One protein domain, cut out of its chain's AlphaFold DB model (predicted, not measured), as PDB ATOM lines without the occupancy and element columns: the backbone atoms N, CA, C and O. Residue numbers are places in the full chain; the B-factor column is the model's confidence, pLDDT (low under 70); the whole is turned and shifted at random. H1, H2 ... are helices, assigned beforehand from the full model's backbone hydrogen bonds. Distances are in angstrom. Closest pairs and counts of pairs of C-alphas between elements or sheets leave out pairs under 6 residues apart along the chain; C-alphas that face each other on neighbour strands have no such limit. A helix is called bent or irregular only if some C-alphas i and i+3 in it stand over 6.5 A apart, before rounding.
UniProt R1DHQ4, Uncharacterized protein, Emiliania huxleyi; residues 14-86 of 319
ATOM      1  N   ALA A  14     117.770 283.554 212.888       84.38
ATOM      2  CA  ALA A  14     118.901 283.056 212.106       84.38
ATOM      3  C   ALA A  14     119.498 281.753 212.682       84.38
ATOM      4  O   ALA A  14     119.856 280.838 211.934       84.38
ATOM      5  N   ALA A  15     119.588 281.641 214.012       84.75
ATOM      6  CA  ALA A  15     120.064 280.429 214.677       84.75
ATOM      7  C   ALA A  15     119.030 279.298 214.578       84.75
ATOM      8  O   ALA A  15     119.393 278.169 214.234       84.75
ATOM      9  N   LEU A  16     117.748 279.626 214.759       85.38
ATOM     10  CA  LEU A  16     116.643 278.678 214.649       85.38
ATOM     11  C   LEU A  16     116.551 278.051 213.248       85.38
ATOM     12  O   LEU A  16     116.494 276.829 213.109       85.38
ATOM     13  N   PHE A  17     116.581 278.869 212.195       82.06
ATOM     14  CA  PHE A  17     116.495 278.408 210.804       82.06
ATOM     15  C   PHE A  17     117.696 277.540 210.421       82.06
ATOM     16  O   PHE A  17     117.541 276.510 209.754       82.06
ATOM     17  N   LYS A  18     118.888 277.903 210.906       84.62
ATOM     18  CA  LYS A  18     120.095 277.090 210.746       84.62
ATOM     19  C   LYS A  18     119.949 275.737 211.443       84.62
ATOM     20  O   LYS A  18     120.268 274.713 210.839       84.62
ATOM     21  N   ARG A  19     119.427 275.710 212.676       83.00
ATOM     22  CA  ARG A  19     119.157 274.467 213.420       83.00
ATOM     23  C   ARG A  19     118.099 273.601 212.733       83.00
ATOM     24  O   ARG A  19     118.241 272.383 212.697       83.00
ATOM     25  N   ALA A  20     117.090 274.222 212.127       78.81
ATOM     26  CA  ALA A  20     116.056 273.552 211.341       78.81
ATOM     27  C   ALA A  20     116.555 273.023 209.977       78.81
ATOM     28  O   ALA A  20     115.816 272.340 209.265       78.81
ATOM     29  N   GLY A  21     117.799 273.317 209.581       75.69
ATOM     30  CA  GLY A  21     118.344 272.900 208.286       75.69
ATOM     31  C   GLY A  21     117.686 273.623 207.106       75.69
ATOM     32  O   GLY A  21     117.511 273.042 206.025       75.69
ATOM     33  N   VAL A  22     117.267 274.872 207.316       77.00
ATOM     34  CA  VAL A  22     116.853 275.786 206.249       77.00
ATOM     35  C   VAL A  22     118.104 276.490 205.722       77.00
ATOM     36  O   VAL A  22     118.943 276.950 206.491       77.00
ATOM     37  N   ALA A  23     118.264 276.530 204.399       75.44
ATOM     38  CA  ALA A  23     119.414 277.179 203.780       75.44
ATOM     39  C   ALA A  23     119.372 278.697 204.017       75.44
ATOM     40  O   ALA A  23     118.305 279.302 203.931       75.44
ATOM     41  N   ASP A  24     120.532 279.317 204.233       73.75
ATOM     42  CA  ASP A  24     120.647 280.754 204.531       73.75
ATOM     43  C   ASP A  24     120.021 281.639 203.437       73.75
ATOM     44  O   ASP A  24     119.309 282.594 203.721       73.75
ATOM     45  N   ILE A  25     120.161 281.239 202.168       72.19
ATOM     46  CA  ILE A  25     119.529 281.920 201.027       72.19
ATOM     47  C   ILE A  25     117.994 281.941 201.105       72.19
ATOM     48  O   ILE A  25     117.359 282.878 200.627       72.19
ATOM     49  N   LEU A  26     117.389 280.909 201.701       69.06
ATOM     50  CA  LEU A  26     115.946 280.848 201.917       69.06
ATOM     51  C   LEU A  26     115.558 281.671 203.144       69.06
ATOM     52  O   LEU A  26     114.578 282.399 203.078       69.06
ATOM     53  N   TYR A  27     116.351 281.628 204.219       74.81
ATOM     54  CA  TYR A  27     116.138 282.487 205.385       74.81
ATOM     55  C   TYR A  27     116.141 283.976 205.005       74.81
ATOM     56  O   TYR A  27     115.189 284.674 205.332       74.81
ATOM     57  N   ARG A  28     117.113 284.439 204.204       77.44
ATOM     58  CA  ARG A  28     117.170 285.828 203.700       77.44
ATOM     59  C   ARG A  28     115.930 286.262 202.916       77.44
ATOM     60  O   ARG A  28     115.595 287.440 202.909       77.44
ATOM     61  N   ARG A  29     115.236 285.324 202.262       76.88
ATOM     62  CA  ARG A  29     113.973 285.598 201.558       76.88
ATOM     63  C   ARG A  29     112.814 285.835 202.531       76.88
ATOM     64  O   ARG A  29     111.909 286.596 202.208       76.88
ATOM     65  N   TYR A  30     112.833 285.183 203.691       74.69
ATOM     66  CA  TYR A  30     111.795 285.302 204.717       74.69
ATOM     67  C   TYR A  30     112.100 286.397 205.747       74.69
ATOM     68  O   TYR A  30     111.172 286.952 206.320       74.69
ATOM     69  N   GLU A  31     113.375 286.745 205.947       77.94
ATOM     70  CA  GLU A  31     113.854 287.704 206.954       77.94
ATOM     71  C   GLU A  31     113.136 289.059 206.883       77.94
ATOM     72  O   GLU A  31     112.662 289.543 207.904       77.94
ATOM     73  N   GLY A  32     112.992 289.640 205.685       77.81
ATOM     74  CA  GLY A  32     112.303 290.927 205.516       77.81
ATOM     75  C   GLY A  32     110.832 290.879 205.939       77.81
ATOM     76  O   GLY A  32     110.361 291.766 206.638       77.81
ATOM     77  N   ARG A  33     110.130 289.796 205.594       79.88
ATOM     78  CA  ARG A  33     108.717 289.605 205.942       79.88
ATOM     79  C   ARG A  33     108.519 289.306 207.424       79.88
ATOM     80  O   ARG A  33     107.613 289.844 208.042       79.88
ATOM     81  N   LEU A  34     109.366 288.454 208.002       81.12
ATOM     82  CA  LEU A  34     109.325 288.164 209.436       81.12
ATOM     83  C   LEU A  34     109.570 289.446 210.245       81.12
ATOM     84  O   LEU A  34     108.865 289.688 211.216       81.12
ATOM     85  N   ALA A  35     110.465 290.321 209.775       82.94
ATOM     86  CA  ALA A  35     110.661 291.640 210.367       82.94
ATOM     87  C   ALA A  35     109.434 292.565 210.213       82.94
ATOM     88  O   ALA A  35     109.104 293.281 211.156       82.94
ATOM     89  N   GLU A  36     108.735 292.545 209.071       82.50
ATOM     90  CA  GLU A  36     107.476 293.292 208.870       82.50
ATOM     91  C   GLU A  36     106.346 292.813 209.794       82.50
ATOM     92  O   GLU A  36     105.536 293.623 210.245       82.50
ATOM     93  N   LEU A  37     106.318 291.516 210.114       79.25
ATOM     94  CA  LEU A  37     105.389 290.916 211.075       79.25
ATOM     95  C   LEU A  37     105.802 291.147 212.539       79.25
ATOM     96  O   LEU A  37     105.058 290.778 213.440       79.25
ATOM     97  N   GLY A  38     106.964 291.760 212.788       83.25
ATOM     98  CA  GLY A  38     107.488 291.975 214.138       83.25
ATOM     99  C   GLY A  38     108.070 290.721 214.793       83.25
ATOM    100  O   GLY A  38     108.302 290.728 215.996       83.25
ATOM    101  N   VAL A  39     108.333 289.667 214.019       85.94
ATOM    102  CA  VAL A  39     108.880 288.397 214.506       85.94
ATOM    103  C   VAL A  39     110.406 288.495 214.576       85.94
ATOM    104  O   VAL A  39     111.079 288.517 213.539       85.94
ATOM    105  N   GLY A  40     110.966 288.572 215.786       83.88
ATOM    106  CA  GLY A  40     112.408 288.711 216.029       83.88
ATOM    107  C   GLY A  40     113.077 287.447 216.571       83.88
ATOM    108  O   GLY A  40     114.255 287.192 216.277       83.88
ATOM    109  N   ASP A  41     112.332 286.634 217.316       85.69
ATOM    110  CA  ASP A  41     112.817 285.399 217.924       85.69
ATOM    111  C   ASP A  41     111.851 284.207 217.768       85.69
ATOM    112  O   ASP A  41     110.833 284.259 217.074       85.69
ATOM    113  N   ALA A  42     112.250 283.064 218.329       83.56
ATOM    114  CA  ALA A  42     111.473 281.831 218.290       83.56
ATOM    115  C   ALA A  42     110.136 281.932 219.049       83.56
ATOM    116  O   ALA A  42     109.190 281.234 218.677       83.56
ATOM    117  N   GLY A  43     110.060 282.760 220.092       83.25
ATOM    118  CA  GLY A  43     108.847 283.029 220.857       83.25
ATOM    119  C   GLY A  43     107.852 283.842 220.044       83.25
ATOM    120  O   GLY A  43     106.725 283.380 219.856       83.25
ATOM    121  N   ASP A  44     108.301 284.960 219.466       85.56
ATOM    122  CA  ASP A  44     107.474 285.805 218.591       85.56
ATOM    123  C   ASP A  44     106.893 284.989 217.420       85.56
ATOM    124  O   ASP A  44     105.750 285.170 217.004       85.56
ATOM    125  N   LEU A  45     107.677 284.042 216.886       82.31
ATOM    126  CA  LEU A  45     107.244 283.189 215.780       82.31
ATOM    127  C   LEU A  45     106.138 282.219 216.205       82.31
ATOM    128  O   LEU A  45     105.228 281.942 215.423       82.31
ATOM    129  N   LEU A  46     106.215 281.673 217.421       81.12
ATOM    130  CA  LEU A  46     105.183 280.784 217.956       81.12
ATOM    131  C   LEU A  46     103.899 281.547 218.295       81.12
ATOM    132  O   LEU A  46     102.818 281.007 218.067       81.12
ATOM    133  N   GLU A  47     104.014 282.781 218.784       80.62
ATOM    134  CA  GLU A  47     102.880 283.671 219.051       80.62
ATOM    135  C   GLU A  47     102.156 284.051 217.751       80.62
ATOM    136  O   GLU A  47     100.954 283.820 217.626       80.62
ATOM    137  N   GLU A  48     102.891 284.482 216.722       80.62
ATOM    138  CA  GLU A  48     102.318 284.826 215.413       80.62
ATOM    139  C   GLU A  48     101.599 283.628 214.761       80.62
ATOM    140  O   GLU A  48     100.523 283.778 214.174       80.62
ATOM    141  N   VAL A  49     102.152 282.415 214.893       79.81
ATOM    142  CA  VAL A  49     101.508 281.184 214.400       79.81
ATOM    143  C   VAL A  49     100.305 280.785 215.256       79.81
ATOM    144  O   VAL A  49      99.332 280.265 214.710       79.81
ATOM    145  N   ALA A  50     100.344 281.008 216.568       75.00
ATOM    146  CA  ALA A  50      99.214 280.732 217.451       75.00
ATOM    147  C   ALA A  50      98.030 281.670 217.173       75.00
ATOM    148  O   ALA A  50      96.883 281.223 217.191       75.00
ATOM    149  N   GLU A  51      98.301 282.944 216.880       73.00
ATOM    150  CA  GLU A  51      97.268 283.949 216.623       73.00
ATOM    151  C   GLU A  51      96.723 283.904 215.194       73.00
ATOM    152  O   GLU A  51      95.507 283.947 214.990       73.00
ATOM    153  N   LYS A  52      97.611 283.839 214.192       74.19
ATOM    154  CA  LYS A  52      97.244 284.019 212.774       74.19
ATOM    155  C   LYS A  52      97.408 282.755 211.929       74.19
ATOM    156  O   LYS A  52      97.004 282.735 210.765       74.19
ATOM    157  N   GLY A  53      97.947 281.685 212.512       69.38
ATOM    158  CA  GLY A  53      98.191 280.416 211.832       69.38
ATOM    159  C   GLY A  53      99.451 280.427 210.964       69.38
ATOM    160  O   GLY A  53     100.000 281.466 210.622       69.38
ATOM    161  N   ILE A  54      99.903 279.240 210.544       71.38
ATOM    162  CA  ILE A  54     101.150 279.086 209.770       71.38
ATOM    163  C   ILE A  54     101.141 279.826 208.421       71.38
ATOM    164  O   ILE A  54     102.195 280.204 207.912       71.38
ATOM    165  N   GLY A  55      99.952 280.061 207.857       69.12
ATOM    166  CA  GLY A  55      99.778 280.785 206.601       69.12
ATOM    167  C   GLY A  55     100.159 282.266 206.682       69.12
ATOM    168  O   GLY A  55     100.479 282.847 205.649       69.12
ATOM    169  N   SER A  56     100.192 282.872 207.878       70.81
ATOM    170  CA  SER A  56     100.589 284.279 208.040       70.81
ATOM    171  C   SER A  56     102.067 284.511 207.728       70.81
ATOM    172  O   SER A  56     102.442 285.578 207.241       70.81
ATOM    173  N   LEU A  57     102.903 283.493 207.946       69.75
ATOM    174  CA  LEU A  57     104.339 283.585 207.710       69.75
ATOM    175  C   LEU A  57     104.695 283.519 206.214       69.75
ATOM    176  O   LEU A  57     105.812 283.888 205.853       69.75
ATOM    177  N   ASP A  58     103.780 283.033 205.356       70.38
ATOM    178  CA  ASP A  58     104.002 282.746 203.923       70.38
ATOM    179  C   ASP A  58     105.360 282.063 203.663       70.38
ATOM    180  O   ASP A  58     106.142 282.375 202.755       70.38
ATOM    181  N   ILE A  59     105.683 281.140 204.566       72.38
ATOM    182  CA  ILE A  59     106.828 280.257 204.457       72.38
ATOM    183  C   ILE A  59     106.329 279.007 203.753       72.38
ATOM    184  O   ILE A  59     105.337 278.406 204.143       72.38
ATOM    185  N   HIS A  60     107.078 278.570 202.747       70.50
ATOM    186  CA  HIS A  60     106.770 277.343 202.028       70.50
ATOM    187  C   HIS A  60     106.646 276.152 203.001       70.50
ATOM    188  O   HIS A  60     107.563 275.918 203.795       70.50
ATOM    189  N   ASP A  61     105.594 275.334 202.871       68.50
ATOM    190  CA  ASP A  61     105.221 274.249 203.804       68.50
ATOM    191  C   ASP A  61     106.387 273.345 204.218       68.50
ATOM    192  O   ASP A  61     106.584 273.022 205.385       68.50
ATOM    193  N   ARG A  62     107.232 272.970 203.253       67.38
ATOM    194  CA  ARG A  62     108.447 272.180 203.505       67.38
ATOM    195  C   ARG A  62     109.415 272.822 204.510       67.38
ATOM    196  O   ARG A  62     110.080 272.095 205.246       67.38
ATOM    197  N   GLN A  63     109.562 274.145 204.506       73.19
ATOM    198  CA  GLN A  63     110.401 274.857 205.474       73.19
ATOM    199  C   GLN A  63     109.644 275.082 206.786       73.19
ATOM    200  O   GLN A  63     110.244 274.928 207.847       73.19
ATOM    201  N   ALA A  64     108.332 275.332 206.726       75.50
ATOM    202  CA  ALA A  64     107.478 275.377 207.911       75.50
ATOM    203  C   ALA A  64     107.547 274.057 208.703       75.50
ATOM    204  O   ALA A  64     107.788 274.068 209.900       75.50
ATOM    205  N   GLU A  65     107.471 272.898 208.049       73.25
ATOM    206  CA  GLU A  65     107.589 271.590 208.713       73.25
ATOM    207  C   GLU A  65     108.973 271.371 209.355       73.25
ATOM    208  O   GLU A  65     109.087 270.757 210.418       73.25
ATOM    209  N   LYS A  66     110.045 271.898 208.753       77.06
ATOM    210  CA  LYS A  66     111.383 271.861 209.363       77.06
ATOM    211  C   LYS A  66     111.453 272.713 210.628       77.06
ATOM    212  O   LYS A  66     112.005 272.258 211.629       77.06
ATOM    213  N   LEU A  67     110.880 273.915 210.591       79.69
ATOM    214  CA  LEU A  67     110.789 274.804 211.751       79.69
ATOM    215  C   LEU A  67     109.922 274.181 212.846       79.69
ATOM    216  O   LEU A  67     110.346 274.128 213.996       79.69
ATOM    217  N   ARG A  68     108.780 273.593 212.479       83.94
ATOM    218  CA  ARG A  68     107.896 272.857 213.387       83.94
ATOM    219  C   ARG A  68     108.638 271.745 214.112       83.94
ATOM    220  O   ARG A  68     108.529 271.625 215.323       83.94
ATOM    221  N   ARG A  69     109.426 270.938 213.398       76.25
ATOM    222  CA  ARG A  69     110.238 269.876 214.017       76.25
ATOM    223  C   ARG A  69     111.346 270.428 214.907       76.25
ATOM    224  O   ARG A  69     111.668 269.801 215.908       76.25
ATOM    225  N   ALA A  70     111.926 271.569 214.551       78.56
ATOM    226  CA  ALA A  70     112.985 272.202 215.333       78.56
ATOM    227  C   ALA A  70     112.470 272.902 216.603       78.56
ATOM    228  O   ALA A  70     113.221 273.003 217.572       78.56
ATOM    229  N   LEU A  71     111.223 273.382 216.586       77.56
ATOM    230  CA  LEU A  71     110.559 274.044 217.709       77.56
ATOM    231  C   LEU A  71     109.753 273.041 218.536       77.56
ATOM    232  O   LEU A  71     110.020 272.829 219.705       77.56
ATOM    233  N   LEU A  72     108.790 272.371 217.921       75.81
ATOM    234  CA  LEU A  72     107.765 271.568 218.589       75.81
ATOM    235  C   LEU A  72     108.085 270.060 218.559       75.81
ATOM    236  O   LEU A  72     107.477 269.261 219.276       75.81
ATOM    237  N   GLY A  73     109.066 269.636 217.758       73.56
ATOM    238  CA  GLY A  73     109.458 268.232 217.643       73.56
ATOM    239  C   GLY A  73     108.344 267.372 217.023       73.56
ATOM    240  O   GLY A  73     107.907 267.651 215.897       73.56
ATOM    241  N   PRO A  74     107.886 266.300 217.701       70.31
ATOM    242  CA  PRO A  74     106.788 265.469 217.206       70.31
ATOM    243  C   PRO A  74     105.430 266.186 217.249       70.31
ATOM    244  O   PRO A  74     104.497 265.728 216.594       70.31
ATOM    245  N   ARG A  75     105.322 267.292 217.996       70.62
ATOM    246  CA  ARG A  75     104.095 268.081 218.144       70.62
ATOM    247  C   ARG A  75     103.779 268.889 216.888       70.62
ATOM    248  O   ARG A  75     104.675 269.220 216.101       70.62
ATOM    249  N   GLY A  76     102.493 269.167 216.698       71.31
ATOM    250  CA  GLY A  76     101.975 269.937 215.569       71.31
ATOM    251  C   GLY A  76     101.987 271.439 215.853       71.31
ATOM    252  O   GLY A  76     102.135 271.850 216.996       71.31
ATOM    253  N   TRP A  77     101.757 272.268 214.830       74.38
ATOM    254  CA  TRP A  77     101.598 273.721 215.015       74.38
ATOM    255  C   TRP A  77     100.425 274.104 215.932       74.38
ATOM    256  O   TRP A  77     100.432 275.191 216.491       74.38
ATOM    257  N   GLY A  78      99.460 273.203 216.157       72.00
ATOM    258  CA  GLY A  78      98.394 273.396 217.150       72.00
ATOM    259  C   GLY A  78      98.893 273.506 218.597       72.00
ATOM    260  O   GLY A  78      98.193 274.057 219.437       72.00
ATOM    261  N   ASP A  79     100.117 273.052 218.879       73.81
ATOM    262  CA  ASP A  79     100.766 273.192 220.188       73.81
ATOM    263  C   ASP A  79     101.619 274.474 220.293       73.81
ATOM    264  O   ASP A  79     102.333 274.658 221.281       73.81
ATOM    265  N   ALA A  80     101.580 275.361 219.287       72.50
ATOM    266  CA  ALA A  80     102.396 276.576 219.256       72.50
ATOM    267  C   ALA A  80     102.080 277.525 220.421       72.50
ATOM    268  O   ALA A  80     103.009 278.023 221.049       72.50
ATOM    269  N   ALA A  81     100.801 277.687 220.779       71.25
ATOM    270  CA  ALA A  81     100.387 278.496 221.928       71.25
ATOM    271  C   ALA A  81     100.979 277.960 223.245       71.25
ATOM    272  O   ALA A  81     101.621 278.687 223.995       71.25
ATOM    273  N   ALA A  82     100.861 276.648 223.482       74.81
ATOM    274  CA  ALA A  82     101.409 276.003 224.676       74.81
ATOM    275  C   ALA A  82     102.950 276.048 224.726       74.81
ATOM    276  O   ALA A  82     103.550 276.037 225.803       74.81
ATOM    277  N   ALA A  83     103.602 276.081 223.562       73.81
ATOM    278  CA  ALA A  83     105.046 276.243 223.460       73.81
ATOM    279  C   ALA A  83     105.494 277.694 223.699       73.81
ATOM    280  O   ALA A  83     106.506 277.887 224.373       73.81
ATOM    281  N   ALA A  84     104.740 278.688 223.213       70.44
ATOM    282  CA  ALA A  84     105.004 280.115 223.423       70.44
ATOM    283  C   ALA A  84     104.910 280.509 224.908       70.44
ATOM    284  O   ALA A  84     105.727 281.283 225.399       70.44
ATOM    285  N   GLU A  85     103.988 279.899 225.658       71.75
ATOM    286  CA  GLU A  85     103.820 280.135 227.101       71.75
ATOM    287  C   GLU A  85     104.949 279.538 227.975       71.75
ATOM    288  O   GLU A  85     104.947 279.693 229.198       71.75
ATOM    289  N   GLY A  86     105.949 278.871 227.382       59.47
ATOM    290  CA  GLY A  86     107.123 278.379 228.110       59.47
ATOM    291  C   GLY A  86     106.833 277.182 229.022       59.47
ATOM    292  O   GLY A  86     107.414 277.072 230.104       59.47
TER     293      GLY A  86
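This is residues 14 to 86 of the 319 residues of an uncharacterized protein of Emiliania huxleyi (UniProt R1DHQ4). Six short helices, mostly crossed, make a rounded cluster with H2 at one end, H6 at the other, and H3 and H5 nearest the middle. H1 packs on H5 and on residues 24 to 27 of H2; H3 packs on H6. The printed part has 73 residues, all helix by class, H1 to H6 in chain order; it is compact, radius of gyration of the C-alphas 11.0 A, spans 30 by 24 by 19 A.

H2, residues 24 to 36, touches H1, residues 14 to 19, with residues 24 to 27 alone, at a steep tilt of 47 degrees; the closest C-alphas, of Phe 17 and Tyr 27, are 6.8 A apart. H1 touches H5, residues 61 to 71, about perpendicular at 87 degrees; the closest C-alphas, of Phe 17 and Leu 67, are 6.8 A apart. H3, residues 42 to 52, touches H6, residues 77 to 84, at a steep tilt of 52 degrees; the closest C-alphas, of Ala 50 and Ala 81, are 5.1 A apart. H3 and H4, residues 54 to 57, touch only at the corner, closest C-alphas Val 49 and Ser 56, 7.1 A. Every O i to N i+4 pair is within hydrogen-bond range in H1 and H3, 6 of 9 in H2, 6 of 7 in H5, 2 of 4 in H6; H4 is too short for one.

H2 is 18.7 A long, H3 15.4 A, H5 14.9 A. H1 begins at C-alpha 14 (118.901, 283.056, 212.106); H6 ends at C-alpha 84 (105.004, 280.115, 223.423). H6 is irregular, C-alphas 78 and 81 being 7.3 A apart, and H2 only just, C-alphas 29 and 32 being 6.8 A apart.

The printed part has no cut, and its five links are tight. Residues 26, 53, 55, 57, 61 to 62 and 86 have pLDDT under 70.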